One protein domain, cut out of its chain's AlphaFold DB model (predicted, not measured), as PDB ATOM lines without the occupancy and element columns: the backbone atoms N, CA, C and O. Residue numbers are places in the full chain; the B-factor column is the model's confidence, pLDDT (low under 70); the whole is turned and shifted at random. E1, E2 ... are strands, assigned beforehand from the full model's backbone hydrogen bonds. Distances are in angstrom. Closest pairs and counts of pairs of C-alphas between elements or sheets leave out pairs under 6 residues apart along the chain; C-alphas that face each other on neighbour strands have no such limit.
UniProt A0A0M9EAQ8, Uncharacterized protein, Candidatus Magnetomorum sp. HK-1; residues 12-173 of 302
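What this domain is: This is residues 12 to 173 of the 302 residues of an uncharacterized protein of Candidatus Magnetomorum sp. HK-1 (UniProt A0A0M9EAQ8). The chain is wound in stacked turns, a solenoid of parallel strands. The bent strands E1, E3, E5 and E7, and after them the separate pairs E9 with E10 and E12 with E13, make two walls of the winding; the short strands E2, E4, E6, E8 and E11 make a third, nearly flat one. The printed part has 162 residues with fourteen named strands, E1 to E14 in order along the chain, and no named helix, an all-strand class. One sheet is branched, the other runs E2 E4 E6 E8 E11, and both are parallel. The whole is compact, with a radius of gyration of the C-alphas of 13.8 A and spans of 37 by 34 by 24 A.

How they stand to each other: In the branched, strongly twisted sheet, E1, residues 12 to 21, is an edge strand parallel to E3, residues 32 to 43, with N 13 and O 33 2.9 A apart, within hydrogen-bond range. E5, residues 58 to 68, lies on the other side of E3, with N 34 and O 59 at 2.8 A. E7, residues 85 to 96, follows beside E5, with N 60 and O 86 at 2.8 A. On the other side of E7 from E5 are E9, residues 112 to 116, with N 87 and O 113 at 2.8 A, and E10, residues 122 to 126, with N 95 and O 124 at 2.8 A. E9 has E12, residues 142 to 146, on its other side, with N 114 and O 143 at 2.9 A. E10 has E13, residues 150 to 154, with N 123 and O 150 at 2.9 A, and E13 has E14, residues 167 to 169, with N 153 and O 167 at 2.8 A. In the second sheet, E2, residues 24 to 26, E4, residues 46 to 48, E6, residues 71 to 73, E8, residues 99 to 101, and E11, residues 129 to 131, are neighbours in that order; N 25 and O 46, 2.8 A, and N 100 and O 129, 2.8 A, are among the pairs within range. The closest C-alphas of E8 and E9, Ile 100 and Leu 112, are 7.7 A apart.

Where its parts are: E1 begins at C-alpha 12, (-61.410, -20.184, -0.138), spans 15.3 A and bends by 126 degrees at residue 16. E3 spans 15.2 A and bends by 134 degrees at residue 38; E5 spans 14.5 A and bends by 131 degrees at residue 63; E7 spans 14.1 A and bends by 137 degrees at residue 90. E14 ends at C-alpha 169, (-25.264, -20.471, 1.701).

The domain as a whole: The C-alphas farthest apart, Gln 29 and Ala 169, are 37.7 A apart. The printed part has no cut. The links E6 to E7 and E13 to E14 are long. No printed residue is under 70 in pLDDT.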
ATOM      1  N   SER A  12     -61.818 -19.459   1.066       89.19
ATOM      2  CA  SER A  12     -61.410 -20.184  -0.138       89.19
ATOM      3  C   SER A  12     -61.365 -19.244  -1.330       89.19
ATOM      4  O   SER A  12     -62.385 -18.658  -1.690       89.19
ATOM      5  N   LEU A  13     -60.201 -19.127  -1.960       92.56
ATOM      6  CA  LEU A  13     -60.015 -18.381  -3.200       92.56
ATOM      7  C   LEU A  13     -59.498 -19.317  -4.291       92.56
ATOM      8  O   LEU A  13     -58.558 -20.079  -4.070       92.56
ATOM      9  N   SER A  14     -60.109 -19.244  -5.475       95.94
ATOM     10  CA  SER A  14     -59.684 -20.008  -6.646       95.94
ATOM     11  C   SER A  14     -59.852 -19.197  -7.925       95.94
ATOM     12  O   SER A  14     -60.964 -18.793  -8.262       95.94
ATOM     13  N   ALA A  15     -58.758 -18.984  -8.651       96.19
ATOM     14  CA  ALA A  15     -58.729 -18.269  -9.927       96.19
ATOM     15  C   ALA A  15     -57.485 -18.676 -10.739       96.19
ATOM     16  O   ALA A  15     -56.618 -19.371 -10.220       96.19
ATOM     17  N   PRO A  16     -57.346 -18.284 -12.014       97.19
ATOM     18  CA  PRO A  16     -56.088 -18.483 -12.729       97.19
ATOM     19  C   PRO A  16     -54.931 -17.696 -12.113       97.19
ATOM     20  O   PRO A  16     -53.832 -18.227 -11.957       97.19
ATOM     21  N   GLU A  17     -55.208 -16.458 -11.714       97.69
ATOM     22  CA  GLU A  17     -54.240 -15.539 -11.127       97.69
ATOM     23  C   GLU A  17     -54.858 -14.872  -9.903       97.69
ATOM     24  O   GLU A  17     -56.027 -14.476  -9.929       97.69
ATOM     25  N   ILE A  18     -54.094 -14.791  -8.816       97.50
ATOM     26  CA  ILE A  18     -54.536 -14.193  -7.558       97.50
ATOM     27  C   ILE A  18     -53.453 -13.247  -7.049       97.50
ATOM     28  O   ILE A  18     -52.309 -13.646  -6.849       97.50
ATOM     29  N   GLU A  19     -53.852 -12.008  -6.777       96.56
ATOM     30  CA  GLU A  19     -53.087 -11.053  -5.977       96.56
ATOM     31  C   GLU A  19     -53.748 -10.929  -4.609       96.56
ATOM     32  O   GLU A  19     -54.825 -10.338  -4.462       96.56
ATOM     33  N   PHE A  20     -53.109 -11.511  -3.605       95.50
ATOM     34  CA  PHE A  20     -53.556 -11.476  -2.228       95.50
ATOM     35  C   PHE A  20     -52.586 -10.603  -1.442       95.50
ATOM     36  O   PHE A  20     -51.634 -11.104  -0.852       95.50
ATOM     37  N   ASN A  21     -52.806  -9.288  -1.492       94.38
ATOM     38  CA  ASN A  21     -51.864  -8.312  -0.957       94.38
ATOM     39  C   ASN A  21     -52.502  -7.422   0.113       94.38
ATOM     40  O   ASN A  21     -53.674  -7.059  -0.019       94.38
ATOM     41  N   TYR A  22     -51.721  -7.019   1.118       93.88
ATOM     42  CA  TYR A  22     -52.131  -6.075   2.169       93.88
ATOM     43  C   TYR A  22     -53.358  -6.522   2.981       93.88
ATOM     44  O   TYR A  22     -54.181  -5.700   3.394       93.88
ATOM     45  N   ASN A  23     -53.519  -7.830   3.194       92.75
ATOM     46  CA  ASN A  23     -54.617  -8.377   3.992       92.75
ATOM     47  C   ASN A  23     -54.195  -8.589   5.444       92.75
ATOM     48  O   ASN A  23     -53.049  -8.927   5.726       92.75
ATOM     49  N   ASN A  24     -55.155  -8.452   6.360       92.62
ATOM     50  CA  ASN A  24     -54.994  -8.824   7.761       92.62
ATOM     51  C   ASN A  24     -56.020  -9.907   8.103       92.62
ATOM     52  O   ASN A  24     -57.220  -9.637   8.192       92.62
ATOM     53  N   ILE A  25     -55.534 -11.132   8.277       90.81
ATOM     54  CA  ILE A  25     -56.323 -12.281   8.703       90.81
ATOM     55  C   ILE A  25     -55.861 -12.646  10.105       90.81
ATOM     56  O   ILE A  25     -54.780 -13.211  10.288       90.81
ATOM     57  N   SER A  26     -56.682 -12.316  11.097       91.25
ATOM     58  CA  SER A  26     -56.363 -12.620  12.482       91.25
ATOM     59  C   SER A  26     -57.537 -13.149  13.283       91.25
ATOM     60  O   SER A  26     -58.688 -12.782  13.043       91.25
ATOM     61  N   ASN A  27     -57.223 -13.999  14.265       88.88
ATOM     62  CA  ASN A  27     -58.197 -14.639  15.155       88.88
ATOM     63  C   ASN A  27     -59.266 -15.460  14.412       88.88
ATOM     64  O   ASN A  27     -60.381 -15.621  14.906       88.88
ATOM     65  N   ASN A  28     -58.949 -15.964  13.217       84.88
ATOM     66  CA  ASN A  28     -59.858 -16.810  12.462       84.88
ATOM     67  C   ASN A  28     -59.804 -18.252  12.974       84.88
ATOM     68  O   ASN A  28     -58.733 -18.789  13.239       84.88
ATOM     69  N   GLN A  29     -60.961 -18.904  13.055       80.62
ATOM     70  CA  GLN A  29     -61.074 -20.302  13.489       80.62
ATOM     71  C   GLN A  29     -61.055 -21.309  12.326       80.62
ATOM     72  O   GLN A  29     -61.134 -22.516  12.552       80.62
ATOM     73  N   GLY A  30     -61.009 -20.822  11.081       73.00
ATOM     74  CA  GLY A  30     -60.970 -21.637   9.870       73.00
ATOM     75  C   GLY A  30     -59.673 -21.465   9.082       73.00
ATOM     76  O   GLY A  30     -59.026 -20.420   9.134       73.00
ATOM     77  N   ALA A  31     -59.333 -22.486   8.294       80.31
ATOM     78  CA  ALA A  31     -58.212 -22.419   7.365       80.31
ATOM     79  C   ALA A  31     -58.476 -21.427   6.216       80.31
ATOM     80  O   ALA A  31     -59.617 -21.182   5.809       80.31
ATOM     81  N   VAL A  32     -57.392 -20.887   5.671       88.88
ATOM     82  CA  VAL A  32     -57.359 -20.065   4.464       88.88
ATOM     83  C   VAL A  32     -56.768 -20.915   3.353       88.88
ATOM     84  O   VAL A  32     -55.631 -21.354   3.463       88.88
ATOM     85  N   SER A  33     -57.520 -21.170   2.289       91.31
ATOM     86  CA  SER A  33     -57.057 -21.914   1.119       91.31
ATOM     87  C   SER A  33     -57.086 -21.019  -0.114       91.31
ATOM     88  O   SER A  33     -58.136 -20.504  -0.506       91.31
ATOM     89  N   ILE A  34     -55.922 -20.816  -0.725       94.19
ATOM     90  CA  ILE A  34     -55.749 -19.980  -1.912       94.19
ATOM     91  C   ILE A  34     -55.092 -20.825  -2.997       94.19
ATOM     92  O   ILE A  34     -53.917 -21.179  -2.911       94.19
ATOM     93  N   SER A  35     -55.850 -21.136  -4.042       94.88
ATOM     94  CA  SER A  35     -55.377 -21.947  -5.161       94.88
ATOM     95  C   SER A  35     -55.448 -21.149  -6.456       94.88
ATOM     96  O   SER A  35     -56.535 -20.874  -6.959       94.88
ATOM     97  N   ALA A  36     -54.298 -20.816  -7.037       95.94
ATOM     98  CA  ALA A  36     -54.227 -20.193  -8.351       95.94
ATOM     99  C   ALA A  36     -53.704 -21.174  -9.407       95.94
ATOM    100  O   ALA A  36     -52.701 -21.839  -9.172       95.94
ATOM    101  N   SER A  37     -54.309 -21.279 -10.592       95.81
ATOM    102  CA  SER A  37     -53.836 -22.259 -11.594       95.81
ATOM    103  C   SER A  37     -52.579 -21.827 -12.369       95.81
ATOM    104  O   SER A  37     -51.917 -22.684 -12.970       95.81
ATOM    105  N   ASN A  38     -52.232 -20.536 -12.335       96.25
ATOM    106  CA  ASN A  38     -51.064 -19.950 -12.994       96.25
ATOM    107  C   ASN A  38     -50.161 -19.183 -12.014       96.25
ATOM    108  O   ASN A  38     -49.039 -19.623 -11.770       96.25
ATOM    109  N   LEU A  39     -50.662 -18.080 -11.446       96.50
ATOM    110  CA  LEU A  39     -49.888 -17.141 -10.623       96.50
ATOM    111  C   LEU A  39     -50.578 -16.855  -9.287       96.50
ATOM    112  O   LEU A  39     -51.753 -16.494  -9.254       96.50
ATOM    113  N   LEU A  40     -49.825 -16.923  -8.195       97.81
ATOM    114  CA  LEU A  40     -50.231 -16.427  -6.888       97.81
ATOM    115  C   LEU A  40     -49.181 -15.460  -6.342       97.81
ATOM    116  O   LEU A  40     -48.071 -15.875  -6.009       97.81
ATOM    117  N   ASN A  41     -49.574 -14.200  -6.183       97.31
ATOM    118  CA  ASN A  41     -48.817 -13.204  -5.439       97.31
ATOM    119  C   ASN A  41     -49.408 -13.066  -4.035       97.31
ATOM    120  O   ASN A  41     -50.600 -12.790  -3.883       97.31
ATOM    121  N   LEU A  42     -48.569 -13.272  -3.023       96.56
ATOM    122  CA  LEU A  42     -48.883 -13.066  -1.616       96.56
ATOM    123  C   LEU A  42     -47.943 -11.985  -1.078       96.56
ATOM    124  O   LEU A  42     -46.793 -12.278  -0.754       96.56
ATOM    125  N   GLU A  43     -48.390 -10.735  -1.022       96.38
ATOM    126  CA  GLU A  43     -47.512  -9.619  -0.653       96.38
ATOM    127  C   GLU A  43     -48.028  -8.807   0.532       96.38
ATOM    128  O   GLU A  43     -49.168  -8.346   0.550       96.38
ATOM    129  N   SER A  44     -47.160  -8.573   1.511       96.00
ATOM    130  CA  SER A  44     -47.435  -7.648   2.614       96.00
ATOM    131  C   SER A  44     -48.687  -8.001   3.429       96.00
ATOM    132  O   SER A  44     -49.464  -7.125   3.809       96.00
ATOM    133  N   ASN A  45     -48.927  -9.293   3.674       95.62
ATOM    134  CA  ASN A  45     -50.056  -9.750   4.485       95.62
ATOM    135  C   ASN A  45     -49.657  -9.999   5.940       95.62
ATOM    136  O   ASN A  45     -48.547 -10.444   6.233       95.62
ATOM    137  N   TYR A  46     -50.620  -9.796   6.836       95.12
ATOM    138  CA  TYR A  46     -50.541 -10.137   8.248       95.12
ATOM    139  C   TYR A  46     -51.490 -11.302   8.543       95.12
ATOM    140  O   TYR A  46     -52.710 -11.149   8.481       95.12
ATOM    141  N   ILE A  47     -50.946 -12.483   8.828       94.56
ATOM    142  CA  ILE A  47     -51.713 -13.711   9.068       94.56
ATOM    143  C   ILE A  47     -51.341 -14.221  10.450       94.56
ATOM    144  O   ILE A  47     -50.290 -14.839  10.624       94.56
ATOM    145  N   SER A  48     -52.180 -13.948  11.447       95.00
ATOM    146  CA  SER A  48     -51.812 -14.233  12.833       95.00
ATOM    147  C   SER A  48     -52.918 -14.770  13.722       95.00
ATOM    148  O   SER A  48     -54.089 -14.452  13.543       95.00
ATOM    149  N   LYS A  49     -52.552 -15.549  14.745       94.00
ATOM    150  CA  LYS A  49     -53.500 -16.015  15.777       94.00
ATOM    151  C   LYS A  49     -54.688 -16.795  15.208       94.00
ATOM    152  O   LYS A  49     -55.765 -16.808  15.795       94.00
ATOM    153  N   ASN A  50     -54.515 -17.411  14.044       92.31
ATOM    154  CA  ASN A  50     -55.551 -18.219  13.423       92.31
ATOM    155  C   ASN A  50     -55.407 -19.682  13.850       92.31
ATOM    156  O   ASN A  50     -54.303 -20.148  14.138       92.31
ATOM    157  N   LEU A  51     -56.521 -20.409  13.843       90.12
ATOM    158  CA  LEU A  51     -56.595 -21.839  14.116       90.12
ATOM    159  C   LEU A  51     -56.934 -22.598  12.822       90.12
ATOM    160  O   LEU A  51     -57.854 -22.210  12.102       90.12
ATOM    161  N   GLY A  52     -56.220 -23.689  12.528       82.69
ATOM    162  CA  GLY A  52     -56.412 -24.493  11.313       82.69
ATOM    163  C   GLY A  52     -56.502 -25.996  11.582       82.69
ATOM    164  O   GLY A  52     -55.598 -26.575  12.184       82.69
ATOM    165  N   SER A  53     -57.567 -26.650  11.107       74.06
ATOM    166  CA  SER A  53     -57.816 -28.071  11.387       74.06
ATOM    167  C   SER A  53     -57.342 -29.037  10.296       74.06
ATOM    168  O   SER A  53     -56.694 -30.025  10.612       74.06
ATOM    169  N   SER A  54     -57.607 -28.769   9.010       74.81
ATOM    170  CA  SER A  54     -57.405 -29.788   7.957       74.81
ATOM    171  C   SER A  54     -56.184 -29.567   7.058       74.81
ATOM    172  O   SER A  54     -55.490 -30.526   6.726       74.81
ATOM    173  N   THR A  55     -55.893 -28.329   6.655       77.12
ATOM    174  CA  THR A  55     -54.881 -28.011   5.621       77.12
ATOM    175  C   THR A  55     -53.813 -27.035   6.116       77.12
ATOM    176  O   THR A  55     -53.300 -26.242   5.331       77.12
ATOM    177  N   GLY A  56     -53.523 -27.027   7.415       82.12
ATOM    178  CA  GLY A  56     -52.801 -25.914   8.028       82.12
ATOM    179  C   GLY A  56     -53.708 -24.709   8.291       82.12
ATOM    180  O   GLY A  56     -54.938 -24.794   8.208       82.12
ATOM    181  N   VAL A  57     -53.087 -23.570   8.597       91.00
ATOM    182  CA  VAL A  57     -53.768 -22.275   8.769       91.00
ATOM    183  C   VAL A  57     -53.909 -21.555   7.435       91.00
ATOM    184  O   VAL A  57     -54.989 -21.068   7.107       91.00
ATOM    185  N   LEU A  58     -52.832 -21.513   6.655       94.38
ATOM    186  CA  LEU A  58     -52.790 -20.975   5.308       94.38
ATOM    187  C   LEU A  58     -52.273 -22.059   4.365       94.38
ATOM    188  O   LEU A  58     -51.097 -22.407   4.390       94.38
ATOM    189  N   HIS A  59     -53.145 -22.545   3.492       94.88
ATOM    190  CA  HIS A  59     -52.791 -23.383   2.358       94.88
ATOM    191  C   HIS A  59     -52.723 -22.537   1.091       94.88
ATOM    192  O   HIS A  59     -53.712 -21.915   0.699       94.88
ATOM    193  N   ILE A  60     -51.569 -22.544   0.425       96.19
ATOM    194  CA  ILE A  60     -51.388 -21.910  -0.879       96.19
ATOM    195  C   ILE A  60     -50.936 -22.911  -1.939       96.19
ATOM    196  O   ILE A  60     -50.105 -23.788  -1.689       96.19
ATOM    197  N   GLY A  61     -51.457 -22.756  -3.155       96.44
ATOM    198  CA  GLY A  61     -51.023 -23.552  -4.294       96.44
ATOM    199  C   GLY A  61     -51.093 -22.813  -5.618       96.44
ATOM    200  O   GLY A  61     -52.090 -22.173  -5.935       96.44
ATOM    201  N   SER A  62     -50.015 -22.905  -6.397       96.62
ATOM    202  CA  SER A  62     -49.955 -22.406  -7.769       96.62
ATOM    203  C   SER A  62     -48.780 -22.985  -8.551       96.62
ATOM    204  O   SER A  62     -47.938 -23.681  -7.980       96.62
ATOM    205  N   LYS A  63     -48.717 -22.705  -9.860       96.06
ATOM    206  CA  LYS A  63     -47.541 -22.990 -10.699       96.06
ATOM    207  C   LYS A  63     -46.435 -21.961 -10.499       96.06
ATOM    208  O   LYS A  63     -45.271 -22.325 -10.592       96.06
ATOM    209  N   LEU A  64     -46.785 -20.708 -10.236       97.00
ATOM    210  CA  LEU A  64     -45.851 -19.666  -9.839       97.00
ATOM    211  C   LEU A  64     -46.379 -19.015  -8.565       97.00
ATOM    212  O   LEU A  64     -47.449 -18.415  -8.572       97.00
ATOM    213  N   ILE A  65     -45.643 -19.171  -7.471       98.12
ATOM    214  CA  ILE A  65     -45.940 -18.528  -6.193       98.12
ATOM    215  C   ILE A  65     -44.845 -17.505  -5.930       98.12
ATOM    216  O   ILE A  65     -43.678 -17.882  -5.862       98.12
ATOM    217  N   THR A  66     -45.217 -16.247  -5.720       97.94
ATOM    218  CA  THR A  66     -44.333 -15.231  -5.146       97.94
ATOM    219  C   THR A  66     -44.954 -14.749  -3.845       97.94
ATOM    220  O   THR A  66     -45.952 -14.033  -3.844       97.94
ATOM    221  N   ALA A  67     -44.380 -15.179  -2.726       98.06
ATOM    222  CA  ALA A  67     -44.787 -14.782  -1.391       98.06
ATOM    223  C   ALA A  67     -43.676 -13.935  -0.763       98.06
ATOM    224  O   ALA A  67     -42.573 -14.436  -0.519       98.06
ATOM    225  N   ARG A  68     -43.959 -12.652  -0.520       97.38
ATOM    226  CA  ARG A  68     -42.991 -11.710   0.044       97.38
ATOM    227  C   ARG A  68     -43.571 -10.734   1.053       97.38
ATOM    228  O   ARG A  68     -44.750 -10.402   0.988       97.38
ATOM    229  N   ASN A  69     -42.741 -10.266   1.980       96.62
ATOM    230  CA  ASN A  69     -43.120  -9.302   3.021       96.62
ATOM    231  C   ASN A  69     -44.282  -9.750   3.912       96.62
ATOM    232  O   ASN A  69     -44.972  -8.918   4.494       96.62
ATOM    233  N   ASN A  70     -44.549 -11.052   4.013       97.94
ATOM    234  CA  ASN A  70     -45.642 -11.527   4.849       97.94
ATOM    235  C   ASN A  70     -45.163 -11.749   6.281       97.94
ATOM    236  O   ASN A  70     -44.065 -12.264   6.511       97.94
ATOM    237  N   ILE A  71     -46.036 -11.432   7.233       97.81
ATOM    238  CA  ILE A  71     -45.925 -11.866   8.622       97.81
ATOM    239  C   ILE A  71     -46.933 -12.986   8.838       97.81
ATOM    240  O   ILE A  71     -48.140 -12.778   8.715       97.81
ATOM    241  N   ILE A  72     -46.437 -14.178   9.156       97.69
ATOM    242  CA  ILE A  72     -47.259 -15.353   9.448       97.69
ATOM    243  C   ILE A  72     -46.885 -15.822  10.845       97.69
ATOM    244  O   ILE A  72     -45.855 -16.471  11.020       97.69
ATOM    245  N   THR A  73     -47.665 -15.442  11.856       97.75
ATOM    246  CA  THR A  73     -47.222 -15.581  13.249       97.75
ATOM    247  C   THR A  73     -48.289 -16.040  14.223       97.75
ATOM    248  O   THR A  73     -49.471 -15.769  14.052       97.75
ATOM    249  N   ASN A  74     -47.883 -16.709  15.302       96.62
ATOM    250  CA  ASN A  74     -48.802 -17.117  16.372       96.62
ATOM    251  C   ASN A  74     -49.995 -17.970  15.876       96.62
ATOM    252  O   ASN A  74     -51.052 -17.960  16.504       96.62
ATOM    253  N   ASN A  75     -49.880 -18.668  14.741       95.81
ATOM    254  CA  ASN A  75     -50.953 -19.517  14.224       95.81
ATOM    255  C   ASN A  75     -50.836 -20.947  14.763       95.81
ATOM    256  O   ASN A  75     -49.736 -21.433  15.018       95.81
ATOM    257  N   ASP A  76     -51.968 -21.633  14.889       94.69
ATOM    258  CA  ASP A  76     -52.058 -22.978  15.456       94.69
ATOM    259  C   ASP A  76     -52.777 -23.929  14.496       94.69
ATOM    260  O   ASP A  76     -54.002 -23.874  14.336       94.69
ATOM    261  N   SER A  77     -52.026 -24.831  13.865       92.56
ATOM    262  CA  SER A  77     -52.619 -25.959  13.160       92.56
ATOM    263  C   SER A  77     -52.828 -27.151  14.098       92.56
ATOM    264  O   SER A  77     -52.038 -28.094  14.156       92.56
ATOM    265  N   TYR A  78     -53.925 -27.097  14.849       87.31
ATOM    266  CA  TYR A  78     -54.179 -27.968  15.999       87.31
ATOM    267  C   TYR A  78     -54.657 -29.392  15.652       87.31
ATOM    268  O   TYR A  78     -54.701 -30.248  16.542       87.31
ATOM    269  N   GLU A  79     -55.033 -29.661  14.400       83.75
ATOM    270  CA  GLU A  79     -55.510 -30.978  13.933       83.75
ATOM    271  C   GLU A  79     -54.866 -31.451  12.616       83.75
ATOM    272  O   GLU A  79     -55.100 -32.586  12.198       83.75
ATOM    273  N   SER A  80     -54.037 -30.627  11.963       80.56
ATOM    274  CA  SER A  80     -53.465 -30.970  10.657       80.56
ATOM    275  C   SER A  80     -52.114 -31.666  10.787       80.56
ATOM    276  O   SER A  80     -51.349 -31.422  11.716       80.56
ATOM    277  N   ALA A  81     -51.783 -32.479   9.784       85.12
ATOM    278  CA  ALA A  81     -50.430 -32.993   9.595       85.12
ATOM    279  C   ALA A  81     -49.479 -31.954   8.962       85.12
ATOM    280  O   ALA A  81     -48.282 -32.210   8.858       85.12
ATOM    281  N   PHE A  82     -49.993 -30.805   8.515       90.81
ATOM    282  CA  PHE A  82     -49.225 -29.794   7.791       90.81
ATOM    283  C   PHE A  82     -48.881 -28.588   8.668       90.81
ATOM    284  O   PHE A  82     -49.510 -28.328   9.695       90.81
ATOM    285  N   GLY A  83     -47.883 -27.833   8.222       90.12
ATOM    286  CA  GLY A  83     -47.452 -26.581   8.825       90.12
ATOM    287  C   GLY A  83     -48.509 -25.486   8.796       90.12
ATOM    288  O   GLY A  83     -49.488 -25.561   8.049       90.12
ATOM    289  N   CYS A  84     -48.296 -24.425   9.578       95.00
ATOM    290  CA  CYS A  84     -49.206 -23.282   9.566       95.00
ATOM    291  C   CYS A  84     -49.230 -22.579   8.206       95.00
ATOM    292  O   CYS A  84     -50.314 -22.233   7.741       95.00
ATOM    293  N   LEU A  85     -48.078 -22.438   7.543       96.75
ATOM    294  CA  LEU A  85     -48.019 -22.199   6.105       96.75
ATOM    295  C   LEU A  85     -47.802 -23.529   5.379       96.75
ATOM    296  O   LEU A  85     -46.713 -24.097   5.413       96.75
ATOM    297  N   TYR A  86     -48.824 -23.995   4.672       96.56
ATOM    298  CA  TYR A  86     -48.746 -25.140   3.778       96.56
ATOM    299  C   TYR A  86     -48.661 -24.671   2.321       96.56
ATOM    300  O   TYR A  86     -49.603 -24.093   1.783       96.56
ATOM    301  N   ILE A  87     -47.547 -24.967   1.649       96.25
ATOM    302  CA  ILE A  87     -47.371 -24.734   0.214       96.25
ATOM    303  C   ILE A  87     -47.447 -26.056  -0.543       96.25
ATOM    304  O   ILE A  87     -46.629 -26.951  -0.332       96.25
ATOM    305  N   SER A  88     -48.376 -26.155  -1.492       93.62
ATOM    306  CA  SER A  88     -48.411 -27.240  -2.477       93.62
ATOM    307  C   SER A  88     -48.217 -26.677  -3.880       93.62
ATOM    308  O   SER A  88     -49.070 -25.939  -4.371       93.62
ATOM    309  N   SER A  89     -47.122 -27.022  -4.551       92.38
ATOM    310  CA  SER A  89     -46.826 -26.495  -5.888       92.38
ATOM    311  C   SER A  89     -46.230 -27.557  -6.804       92.38
ATOM    312  O   SER A  89     -45.580 -28.507  -6.368       92.38
ATOM    313  N   SER A  90     -46.446 -27.361  -8.102       87.56
ATOM    314  CA  SER A  90     -45.815 -28.118  -9.181       87.56
ATOM    315  C   SER A  90     -44.872 -27.265 -10.040       87.56
ATOM    316  O   SER A  90     -44.412 -27.747 -11.075       87.56
ATOM    317  N   GLY A  91     -44.579 -26.019  -9.649       94.62
ATOM    318  CA  GLY A  91     -43.751 -25.097 -10.433       94.62
ATOM    319  C   GLY A  91     -42.773 -24.277  -9.590       94.62
ATOM    320  O   GLY A  91     -42.062 -24.838  -8.760       94.62
ATOM    321  N   THR A  92     -42.667 -22.977  -9.858       97.12
ATOM    322  CA  THR A  92     -41.701 -22.087  -9.202       97.12
ATOM    323  C   THR A  92     -42.288 -21.474  -7.933       97.12
ATOM    324  O   THR A  92     -43.403 -20.955  -7.947       97.12
ATOM    325  N   ILE A  93     -41.518 -21.495  -6.846       98.12
ATOM    326  CA  ILE A  93     -41.851 -20.849  -5.575       98.12
ATOM    327  C   ILE A  93     -40.757 -19.838  -5.241       98.12
ATOM    328  O   ILE A  93     -39.597 -20.218  -5.111       98.12
ATOM    329  N   ASN A  94     -41.138 -18.582  -5.044       98.38
ATOM    330  CA  ASN A  94     -40.304 -17.518  -4.506       98.38
ATOM    331  C   ASN A  94     -40.851 -17.130  -3.128       98.38
ATOM    332  O   ASN A  94     -41.915 -16.520  -3.029       98.38
ATOM    333  N   LEU A  95     -40.136 -17.498  -2.070       98.50
ATOM    334  CA  LEU A  95     -40.390 -17.062  -0.700       98.50
ATOM    335  C   LEU A  95     -39.291 -16.078  -0.325       98.50
ATOM    336  O   LEU A  95     -38.145 -16.489  -0.142       98.50
ATOM    337  N   ILE A  96     -39.626 -14.794  -0.264       98.38
ATOM    338  CA  ILE A  96     -38.645 -13.711  -0.157       98.38
ATOM    339  C   ILE A  96     -39.031 -12.778   0.989       98.38
ATOM    340  O   ILE A  96     -40.153 -12.289   1.002       98.38
ATOM    341  N   ASN A  97     -38.135 -12.482   1.932       98.06
ATOM    342  CA  ASN A  97     -38.400 -11.458   2.957       98.06
ATOM    343  C   ASN A  97     -39.700 -11.692   3.760       98.06
ATOM    344  O   ASN A  97     -40.466 -10.769   4.022       98.06
ATOM    345  N   ASN A  98     -40.006 -12.937   4.129       98.62
ATOM    346  CA  ASN A  98     -41.127 -13.241   5.025       98.62
ATOM    347  C   ASN A  98     -40.632 -13.428   6.462       98.62
ATOM    348  O   ASN A  98     -39.489 -13.831   6.674       98.62
ATOM    349  N   SER A  99     -41.500 -13.185   7.446       98.62
ATOM    350  CA  SER A  99     -41.257 -13.596   8.837       98.62
ATOM    351  C   SER A  99     -42.340 -14.568   9.290       98.62
ATOM    352  O   SER A  99     -43.515 -14.216   9.398       98.62
ATOM    353  N   ILE A 100     -41.927 -15.807   9.534       98.69
ATOM    354  CA  ILE A 100     -42.771 -16.936   9.911       98.69
ATOM    355  C   ILE A 100     -42.302 -17.417  11.286       98.69
ATOM    356  O   ILE A 100     -41.245 -18.034  11.411       98.69
ATOM    357  N   SER A 101     -43.046 -17.088  12.340       98.50
ATOM    358  CA  SER A 101     -42.569 -17.307  13.711       98.50
ATOM    359  C   SER A 101     -43.685 -17.592  14.704       98.50
ATOM    360  O   SER A 101     -44.822 -17.167  14.513       98.50
ATOM    361  N   LYS A 102     -43.367 -18.305  15.790       98.00
ATOM    362  CA  LYS A 102     -44.327 -18.699  16.834       98.00
ATOM    363  C   LYS A 102     -45.555 -19.445  16.306       98.00
ATOM    364  O   LYS A 102     -46.607 -19.445  16.940       98.00
ATOM    365  N   ASN A 103     -45.453 -20.068  15.138       97.50
ATOM    366  CA  ASN A 103     -46.505 -20.943  14.652       97.50
ATOM    367  C   ASN A 103     -46.315 -22.334  15.242       97.50
ATOM    368  O   ASN A 103     -45.182 -22.774  15.437       97.50
ATOM    369  N   LYS A 104     -47.413 -23.038  15.505       96.75
ATOM    370  CA  LYS A 104     -47.354 -24.411  15.989       96.75
ATOM    371  C   LYS A 104     -48.271 -25.337  15.202       96.75
ATOM    372  O   LYS A 104     -49.358 -24.941  14.791       96.75
ATOM    373  N   THR A 105     -47.839 -26.576  15.021       95.62
ATOM    374  CA  THR A 105     -48.626 -27.649  14.406       95.62
ATOM    375  C   THR A 105     -48.453 -28.949  15.182       95.62
ATOM    376  O   THR A 105     -47.398 -29.190  15.773       95.62
ATOM    377  N   LYS A 106     -49.463 -29.823  15.139       93.81
ATOM    378  CA  LYS A 106     -49.310 -31.218  15.593       93.81
ATOM    379  C   LYS A 106     -48.594 -32.109  14.575       93.81
ATOM    380  O   LYS A 106     -48.150 -33.205  14.900       93.81
ATOM    381  N   GLY A 107     -48.507 -31.660  13.328       94.44
ATOM    382  CA  GLY A 107     -47.859 -32.385  12.248       94.44
ATOM    383  C   GLY A 107     -46.387 -32.035  12.090       94.44
ATOM    384  O   GLY A 107     -45.616 -32.029  13.049       94.44
ATOM    385  N   TYR A 108     -46.027 -31.726  10.849       96.62
ATOM    386  CA  TYR A 108     -44.679 -31.372  10.425       96.62
ATOM    387  C   TYR A 108     -44.596 -29.905   9.991       96.62
ATOM    388  O   TYR A 108     -45.574 -29.368   9.467       96.62
ATOM    389  N   GLY A 109     -43.422 -29.281  10.093       97.00
ATOM    390  CA  GLY A 109     -43.189 -27.966   9.481       97.00
ATOM    391  C   GLY A 109     -43.922 -26.839  10.199       97.00
ATOM    392  O   GLY A 109     -44.674 -26.120   9.553       97.00
ATOM    393  N   GLY A 110     -43.759 -26.698  11.518       97.12
ATOM    394  CA  GLY A 110     -44.538 -25.772  12.360       97.12
ATOM    395  C   GLY A 110     -44.716 -24.378  11.765       97.12
ATOM    396  O   GLY A 110     -45.833 -23.854  11.745       97.12
ATOM    397  N   GLY A 111     -43.645 -23.821  11.200       97.56
ATOM    398  CA  GLY A 111     -43.702 -22.623  10.369       97.56
ATOM    399  C   GLY A 111     -44.195 -22.931   8.957       97.56
ATOM    400  O   GLY A 111     -45.285 -22.508   8.562       97.56
ATOM    401  N   LEU A 112     -43.367 -23.651   8.199       98.12
ATOM    402  CA  LEU A 112     -43.539 -23.918   6.776       98.12
ATOM    403  C   LEU A 112     -43.517 -25.421   6.474       98.12
ATOM    404  O   LEU A 112     -42.521 -26.106   6.691       98.12
ATOM    405  N   TYR A 113     -44.580 -25.905   5.836       97.69
ATOM    406  CA  TYR A 113     -44.617 -27.211   5.191       97.69
ATOM    407  C   TYR A 113     -44.699 -27.038   3.675       97.69
ATOM    408  O   TYR A 113     -45.639 -26.436   3.155       97.69
ATOM    409  N   MET A 114     -43.738 -27.600   2.946       97.31
ATOM    410  CA  MET A 114     -43.731 -27.600   1.483       97.31
ATOM    411  C   MET A 114     -43.956 -29.014   0.954       97.31
ATOM    412  O   MET A 114     -43.213 -29.927   1.298       97.31
ATOM    413  N   ASN A 115     -44.953 -29.181   0.081       95.38
ATOM    414  CA  ASN A 115     -45.216 -30.417  -0.654       95.38
ATOM    415  C   ASN A 115     -44.994 -30.205  -2.152       95.38
ATOM    416  O   ASN A 115     -45.829 -29.592  -2.829       95.38
ATOM    417  N   ILE A 116     -43.875 -30.707  -2.668       95.56
ATOM    418  CA  ILE A 116     -43.449 -30.467  -4.048       95.56
ATOM    419  C   ILE A 116     -43.532 -31.751  -4.862       95.56
ATOM    420  O   ILE A 116     -42.721 -32.666  -4.730       95.56
ATOM    421  N   THR A 117     -44.509 -31.815  -5.758       90.00
ATOM    422  CA  THR A 117     -44.831 -33.046  -6.494       90.00
ATOM    423  C   THR A 117     -44.177 -33.137  -7.874       90.00
ATOM    424  O   THR A 117     -44.319 -34.158  -8.543       90.00
ATOM    425  N   ASN A 118     -43.445 -32.104  -8.311       92.25
ATOM    426  CA  ASN A 118     -42.839 -32.034  -9.643       92.25
ATOM    427  C   ASN A 118     -41.304 -31.933  -9.582       92.25
ATOM    428  O   ASN A 118     -40.754 -31.041  -8.938       92.25
ATOM    429  N   THR A 119     -40.605 -32.804 -10.315       92.56
ATOM    430  CA  THR A 119     -39.136 -32.819 -10.409       92.56
ATOM    431  C   THR A 119     -38.558 -31.614 -11.143       92.56
ATOM    432  O   THR A 119     -37.378 -31.329 -10.976       92.56
ATOM    433  N   THR A 120     -39.359 -30.875 -11.916       94.56
ATOM    434  CA  THR A 120     -38.919 -29.651 -12.605       94.56
ATOM    435  C   THR A 120     -39.185 -28.372 -11.811       94.56
ATOM    436  O   THR A 120     -38.886 -27.290 -12.308       94.56
ATOM    437  N   ALA A 121     -39.757 -28.461 -10.605       96.38
ATOM    438  CA  ALA A 121     -40.010 -27.299  -9.754       96.38
ATOM    439  C   ALA A 121     -38.705 -26.561  -9.399       96.38
ATOM    440  O   ALA A 121     -37.628 -27.170  -9.357       96.38
ATOM    441  N   ILE A 122     -38.807 -25.256  -9.146       97.25
ATOM    442  CA  ILE A 122     -37.702 -24.412  -8.672       97.25
ATOM    443  C   ILE A 122     -38.155 -23.740  -7.381       97.25
ATOM    444  O   ILE A 122     -39.167 -23.046  -7.365       97.25
ATOM    445  N   LEU A 123     -37.410 -23.948  -6.302       98.00
ATOM    446  CA  LEU A 123     -37.677 -23.341  -5.004       98.00
ATOM    447  C   LEU A 123     -36.604 -22.290  -4.737       98.00
ATOM    448  O   LEU A 123     -35.422 -22.617  -4.748       98.00
ATOM    449  N   ASN A 124     -37.026 -21.056  -4.492       98.31
ATOM    450  CA  ASN A 124     -36.187 -19.913  -4.163       98.31
ATOM    451  C   ASN A 124     -36.614 -19.368  -2.800       98.31
ATOM    452  O   ASN A 124     -37.611 -18.654  -2.700       98.31
ATOM    453  N   LEU A 125     -35.872 -19.716  -1.755       98.62
ATOM    454  CA  LEU A 125     -36.085 -19.219  -0.398       98.62
ATOM    455  C   LEU A 125     -34.937 -18.269  -0.052       98.62
ATOM    456  O   LEU A 125     -33.796 -18.713   0.105       98.62
ATOM    457  N   TYR A 126     -35.241 -16.975   0.032       98.75
ATOM    458  CA  TYR A 126     -34.257 -15.924   0.287       98.75
ATOM    459  C   TYR A 126     -34.713 -14.958   1.376       98.75
ATOM    460  O   TYR A 126     -35.877 -14.558   1.401       98.75
ATOM    461  N   ASN A 127     -33.786 -14.511   2.222       98.50
ATOM    462  CA  ASN A 127     -34.017 -13.423   3.179       98.50
ATOM    463  C   ASN A 127     -35.217 -13.658   4.115       98.50
ATOM    464  O   ASN A 127     -35.825 -12.698   4.577       98.50
ATOM    465  N   ASN A 128     -35.612 -14.907   4.385       98.88
ATOM    466  CA  ASN A 128     -36.743 -15.186   5.273       98.88
ATOM    467  C   ASN A 128     -36.272 -15.407   6.706       98.88
ATOM    468  O   ASN A 128     -35.263 -16.070   6.931       98.88
ATOM    469  N   ILE A 129     -37.071 -14.960   7.668       98.88
ATOM    470  CA  ILE A 129     -37.029 -15.490   9.028       98.88
ATOM    471  C   ILE A 129     -38.068 -16.603   9.115       98.88
ATOM    472  O   ILE A 129     -39.259 -16.348   8.944       98.88
ATOM    473  N   ILE A 130     -37.636 -17.826   9.406       98.75
ATOM    474  CA  ILE A 130     -38.520 -18.946   9.739       98.75
ATOM    475  C   ILE A 130     -37.980 -19.527  11.039       98.75
ATOM    476  O   ILE A 130     -37.101 -20.376  11.011       98.75
ATOM    477  N   TRP A 131     -38.432 -18.984  12.172       98.44
ATOM    478  CA  TRP A 131     -37.791 -19.207  13.470       98.44
ATOM    479  C   TRP A 131     -38.786 -19.340  14.616       98.44
ATOM    480  O   TRP A 131     -39.760 -18.587  14.698       98.44
ATOM    481  N   GLY A 132     -38.469 -20.199  15.587       97.81
ATOM    482  CA  GLY A 132     -39.209 -20.298  16.846       97.81
ATOM    483  C   GLY A 132     -40.624 -20.821  16.636       97.81
ATOM    484  O   GLY A 132     -41.543 -20.440  17.363       97.81
ATOM    485  N   ASN A 133     -40.811 -21.625  15.594       98.56
ATOM    486  CA  ASN A 133     -42.032 -22.372  15.365       98.56
ATOM    487  C   ASN A 133     -41.959 -23.722  16.101       98.56
ATOM    488  O   ASN A 133     -40.940 -24.062  16.703       98.56
ATOM    489  N   THR A 134     -43.045 -24.491  16.127       98.19
ATOM    490  CA  THR A 134     -43.080 -25.788  16.817       98.19
ATOM    491  C   THR A 134     -43.893 -26.812  16.035       98.19
ATOM    492  O   THR A 134     -45.007 -26.536  15.599       98.19
ATOM    493  N   ALA A 135     -43.353 -28.010  15.876       97.56
ATOM    494  CA  ALA A 135     -44.012 -29.165  15.293       97.56
ATOM    495  C   ALA A 135     -43.948 -30.321  16.296       97.56
ATOM    496  O   ALA A 135     -42.880 -30.613  16.827       97.56
ATOM    497  N   GLU A 136     -45.073 -30.985  16.570       96.88
ATOM    498  CA  GLU A 136     -45.054 -32.172  17.445       96.88
ATOM    499  C   GLU A 136     -44.398 -33.387  16.771       96.88
ATOM    500  O   GLU A 136     -43.927 -34.279  17.477       96.88
ATOM    501  N   THR A 137     -44.362 -33.435  15.431       96.62
ATOM    502  CA  THR A 137     -43.705 -34.527  14.702       96.62
ATOM    503  C   THR A 137     -42.241 -34.198  14.399       96.62
ATOM    504  O   THR A 137     -41.368 -34.661  15.123       96.62
ATOM    505  N   GLU A 138     -41.949 -33.412  13.355       96.94
ATOM    506  CA  GLU A 138     -40.575 -33.025  12.982       96.94
ATOM    507  C   GLU A 138     -40.550 -31.716  12.172       96.94
ATOM    508  O   GLU A 138     -41.556 -31.317  11.572       96.94
ATOM    509  N   GLY A 139     -39.375 -31.077  12.106       97.25
ATOM    510  CA  GLY A 139     -39.145 -29.851  11.345       97.25
ATOM    511  C   GLY A 139     -39.919 -28.690  11.945       97.25
ATOM    512  O   GLY A 139     -40.923 -28.258  11.383       97.25
ATOM    513  N   ASN A 140     -39.497 -28.206  13.113       98.38
ATOM    514  CA  ASN A 140     -40.195 -27.125  13.804       98.38
ATOM    515  C   ASN A 140     -40.370 -25.900  12.900       98.38
ATOM    516  O   ASN A 140     -41.476 -25.368  12.820       98.38
ATOM    517  N   ASP A 141     -39.328 -25.491  12.174       98.56
ATOM    518  CA  ASP A 141     -39.398 -24.338  11.280       98.56
ATOM    519  C   ASP A 141     -39.806 -24.731   9.862       98.56
ATOM    520  O   ASP A 141     -40.769 -24.173   9.329       98.56
ATOM    521  N   ILE A 142     -39.110 -25.697   9.253       98.62
ATOM    522  CA  ILE A 142     -39.370 -26.128   7.876       98.62
ATOM    523  C   ILE A 142     -39.473 -27.647   7.792       98.62
ATOM    524  O   ILE A 142     -38.581 -28.371   8.229       98.62
ATOM    525  N   TYR A 143     -40.506 -28.123   7.100       98.31
ATOM    526  CA  TYR A 143     -40.565 -29.484   6.584       98.31
ATOM    527  C   TYR A 143     -40.774 -29.461   5.070       98.31
ATOM    528  O   TYR A 143     -41.823 -29.054   4.564       98.31
ATOM    529  N   LEU A 144     -39.758 -29.896   4.330       97.69
ATOM    530  CA  LEU A 144     -39.781 -29.995   2.879       97.69
ATOM    531  C   LEU A 144     -39.964 -31.452   2.453       97.69
ATOM    532  O   LEU A 144     -39.038 -32.260   2.505       97.69
ATOM    533  N   ASN A 145     -41.164 -31.757   1.962       95.31
ATOM    534  CA  ASN A 145     -41.506 -33.026   1.347       95.31
ATOM    535  C   ASN A 145     -41.562 -32.881  -0.175       95.31
ATOM    536  O   ASN A 145     -42.441 -32.202  -0.708       95.31
ATOM    537  N   GLY A 146     -40.662 -33.551  -0.888       87.44
ATOM    538  CA  GLY A 146     -40.796 -33.729  -2.328       87.44
ATOM    539  C   GLY A 146     -39.573 -33.330  -3.140       87.44
ATOM    540  O   GLY A 146     -38.437 -33.372  -2.673       87.44
ATOM    541  N   TYR A 147     -39.824 -33.022  -4.407       87.56
ATOM    542  CA  TYR A 147     -38.798 -32.898  -5.435       87.56
ATOM    543  C   TYR A 147     -38.476 -31.437  -5.772       87.56
ATOM    544  O   TYR A 147     -38.941 -30.496  -5.140       87.56
ATOM    545  N   GLY A 148     -37.642 -31.254  -6.788       92.31
ATOM    546  CA  GLY A 148     -37.306 -29.959  -7.360       92.31
ATOM    547  C   GLY A 148     -36.011 -30.081  -8.142       92.31
ATOM    548  O   GLY A 148     -35.094 -30.779  -7.710       92.31
ATOM    549  N   SER A 149     -35.950 -29.413  -9.288       95.00
ATOM    550  CA  SER A 149     -34.750 -29.372 -10.128       95.00
ATOM    551  C   SER A 149     -33.682 -28.462  -9.531       95.00
ATOM    552  O   SER A 149     -32.493 -28.667  -9.770       95.00
ATOM    553  N   LYS A 150     -34.120 -27.452  -8.767       96.06
ATOM    554  CA  LYS A 150     -33.281 -26.529  -8.005       96.06
ATOM    555  C   LYS A 150     -34.001 -26.122  -6.729       96.06
ATOM    556  O   LYS A 150     -35.116 -25.609  -6.787       96.06
ATOM    557  N   LYS A 151     -33.350 -26.333  -5.591       97.50
ATOM    558  CA  LYS A 151     -33.824 -25.923  -4.266       97.50
ATOM    559  C   LYS A 151     -32.803 -24.956  -3.664       97.50
ATOM    560  O   LYS A 151     -31.859 -25.390  -3.010       97.50
ATOM    561  N   ASN A 152     -32.974 -23.674  -3.970       98.31
ATOM    562  CA  ASN A 152     -32.120 -22.557  -3.572       98.31
ATOM    563  C   ASN A 152     -32.547 -22.024  -2.197       98.31
ATOM    564  O   ASN A 152     -33.714 -21.674  -2.007       98.31
ATOM    565  N   PHE A 153     -31.603 -21.936  -1.263       98.50
ATOM    566  CA  PHE A 153     -31.846 -21.550   0.125       98.50
ATOM    567  C   PHE A 153     -30.730 -20.630   0.630       98.50
ATOM    568  O   PHE A 153     -29.684 -21.092   1.083       98.50
ATOM    569  N   TYR A 154     -30.919 -19.319   0.521       98.62
ATOM    570  CA  TYR A 154     -29.854 -18.345   0.768       98.62
ATOM    571  C   TYR A 154     -30.271 -17.257   1.748       98.62
ATOM    572  O   TYR A 154     -31.376 -16.732   1.648       98.62
ATOM    573  N   ASN A 155     -29.365 -16.869   2.647       98.56
ATOM    574  CA  ASN A 155     -29.574 -15.731   3.548       98.56
ATOM    575  C   ASN A 155     -30.887 -15.813   4.355       98.56
ATOM    576  O   ASN A 155     -31.539 -14.804   4.589       98.56
ATOM    577  N   ASN A 156     -31.323 -17.009   4.749       98.81
ATOM    578  CA  ASN A 156     -32.472 -17.189   5.638       98.81
ATOM    579  C   ASN A 156     -32.003 -17.324   7.090       98.81
ATOM    580  O   ASN A 156     -30.900 -17.806   7.335       98.81
ATOM    581  N   ASN A 157     -32.857 -16.961   8.045       98.81
ATOM    582  CA  ASN A 157     -32.663 -17.260   9.460       98.81
ATOM    583  C   ASN A 157     -33.598 -18.389   9.905       98.81
ATOM    584  O   ASN A 157     -34.812 -18.170   9.956       98.81
ATOM    585  N   VAL A 158     -33.051 -19.580  10.176       98.50
ATOM    586  CA  VAL A 158     -33.815 -20.816  10.434       98.50
ATOM    587  C   VAL A 158     -33.054 -21.756  11.373       98.50
ATOM    588  O   VAL A 158     -31.846 -21.902  11.213       98.50
ATOM    589  N   HIS A 159     -33.758 -22.424  12.299       96.19
ATOM    590  CA  HIS A 159     -33.158 -23.374  13.247       96.19
ATOM    591  C   HIS A 159     -33.336 -24.839  12.829       96.19
ATOM    592  O   HIS A 159     -32.369 -25.587  12.710       96.19
ATOM    593  N   ASP A 160     -34.584 -25.269  12.613       97.81
ATOM    594  CA  ASP A 160     -34.924 -26.695  12.503       97.81
ATOM    595  C   ASP A 160     -35.595 -27.035  11.168       97.81
ATOM    596  O   ASP A 160     -36.747 -26.668  10.897       97.81
ATOM    597  N   ILE A 161     -34.848 -27.750  10.327       97.81
ATOM    598  CA  ILE A 161     -35.207 -28.066   8.947       97.81
ATOM    599  C   ILE A 161     -35.195 -29.577   8.747       97.81
ATOM    600  O   ILE A 161     -34.177 -30.238   8.949       97.81
ATOM    601  N   VAL A 162     -36.293 -30.098   8.204       98.19
ATOM    602  CA  VAL A 162     -36.349 -31.433   7.604       98.19
ATOM    603  C   VAL A 162     -36.479 -31.316   6.089       98.19
ATOM    604  O   VAL A 162     -37.300 -30.559   5.570       98.19
ATOM    605  N   GLY A 163     -35.666 -32.093   5.375       95.62
ATOM    606  CA  GLY A 163     -35.539 -32.064   3.919       95.62
ATOM    607  C   GLY A 163     -34.187 -31.510   3.469       95.62
ATOM    608  O   GLY A 163     -33.333 -31.160   4.278       95.62
ATOM    609  N   THR A 164     -33.963 -31.469   2.157       94.12
ATOM    610  CA  THR A 164     -32.666 -31.082   1.580       94.12
ATOM    611  C   THR A 164     -32.819 -29.945   0.581       94.12
ATOM    612  O   THR A 164     -33.662 -30.027  -0.315       94.12
ATOM    613  N   PHE A 165     -31.946 -28.945   0.674       96.69
ATOM    614  CA  PHE A 165     -31.768 -27.901  -0.335       96.69
ATOM    615  C   PHE A 165     -30.490 -28.176  -1.135       96.69
ATOM    616  O   PHE A 165     -29.487 -28.600  -0.567       96.69
ATOM    617  N   ASP A 166     -30.536 -27.968  -2.452       96.25
ATOM    618  CA  ASP A 166     -29.416 -28.291  -3.351       96.25
ATOM    619  C   ASP A 166     -28.307 -27.243  -3.245       96.25
ATOM    620  O   ASP A 166     -27.121 -27.557  -3.335       96.25
ATOM    621  N   PHE A 167     -28.710 -25.988  -3.038       96.88
ATOM    622  CA  PHE A 167     -27.810 -24.861  -2.893       96.88
ATOM    623  C   PHE A 167     -28.188 -24.080  -1.645       96.88
ATOM    624  O   PHE A 167     -29.296 -23.552  -1.548       96.88
ATOM    625  N   SER A 168     -27.265 -24.034  -0.688       97.19
ATOM    626  CA  SER A 168     -27.472 -23.409   0.613       97.19
ATOM    627  C   SER A 168     -26.232 -22.626   1.021       97.19
ATOM    628  O   SER A 168     -25.147 -23.202   1.096       97.19
ATOM    629  N   ALA A 169     -26.366 -21.316   1.244       97.94
ATOM    630  CA  ALA A 169     -25.264 -20.471   1.701       97.94
ATOM    631  C   ALA A 169     -25.764 -19.247   2.479       97.94
ATOM    632  O   ALA A 169     -26.859 -18.744   2.231       97.94
ATOM    633  N   ASN A 170     -24.928 -18.755   3.398       97.94
ATOM    634  CA  ASN A 170     -25.172 -17.556   4.211       97.94
ATOM    635  C   ASN A 170     -26.469 -17.582   5.039       97.94
ATOM    636  O   ASN A 170     -26.947 -16.534   5.455       97.94
ATOM    637  N   ASN A 171     -27.047 -18.761   5.282       98.38
ATOM    638  CA  ASN A 171     -28.140 -18.893   6.237       98.38
ATOM    639  C   ASN A 171     -27.587 -18.747   7.659       98.38
ATOM    640  O   ASN A 171     -26.472 -19.192   7.944       98.38
ATOM    641  N   ILE A 172     -28.367 -18.123   8.530       98.06
ATOM    642  CA  ILE A 172     -28.043 -17.919   9.938       98.06
ATOM    643  C   ILE A 172     -28.996 -18.746  10.806       98.06
ATOM    644  O   ILE A 172     -30.114 -19.048  10.403       98.06
ATOM    645  N   ASP A 173     -28.521 -19.148  11.978       97.75
ATOM    646  CA  ASP A 173     -29.264 -19.965  12.941       97.75
ATOM    647  C   ASP A 173     -29.160 -19.288  14.310       97.75
ATOM    648  O   ASP A 173     -28.312 -19.622  15.141       97.75
TER     649      ASP A 173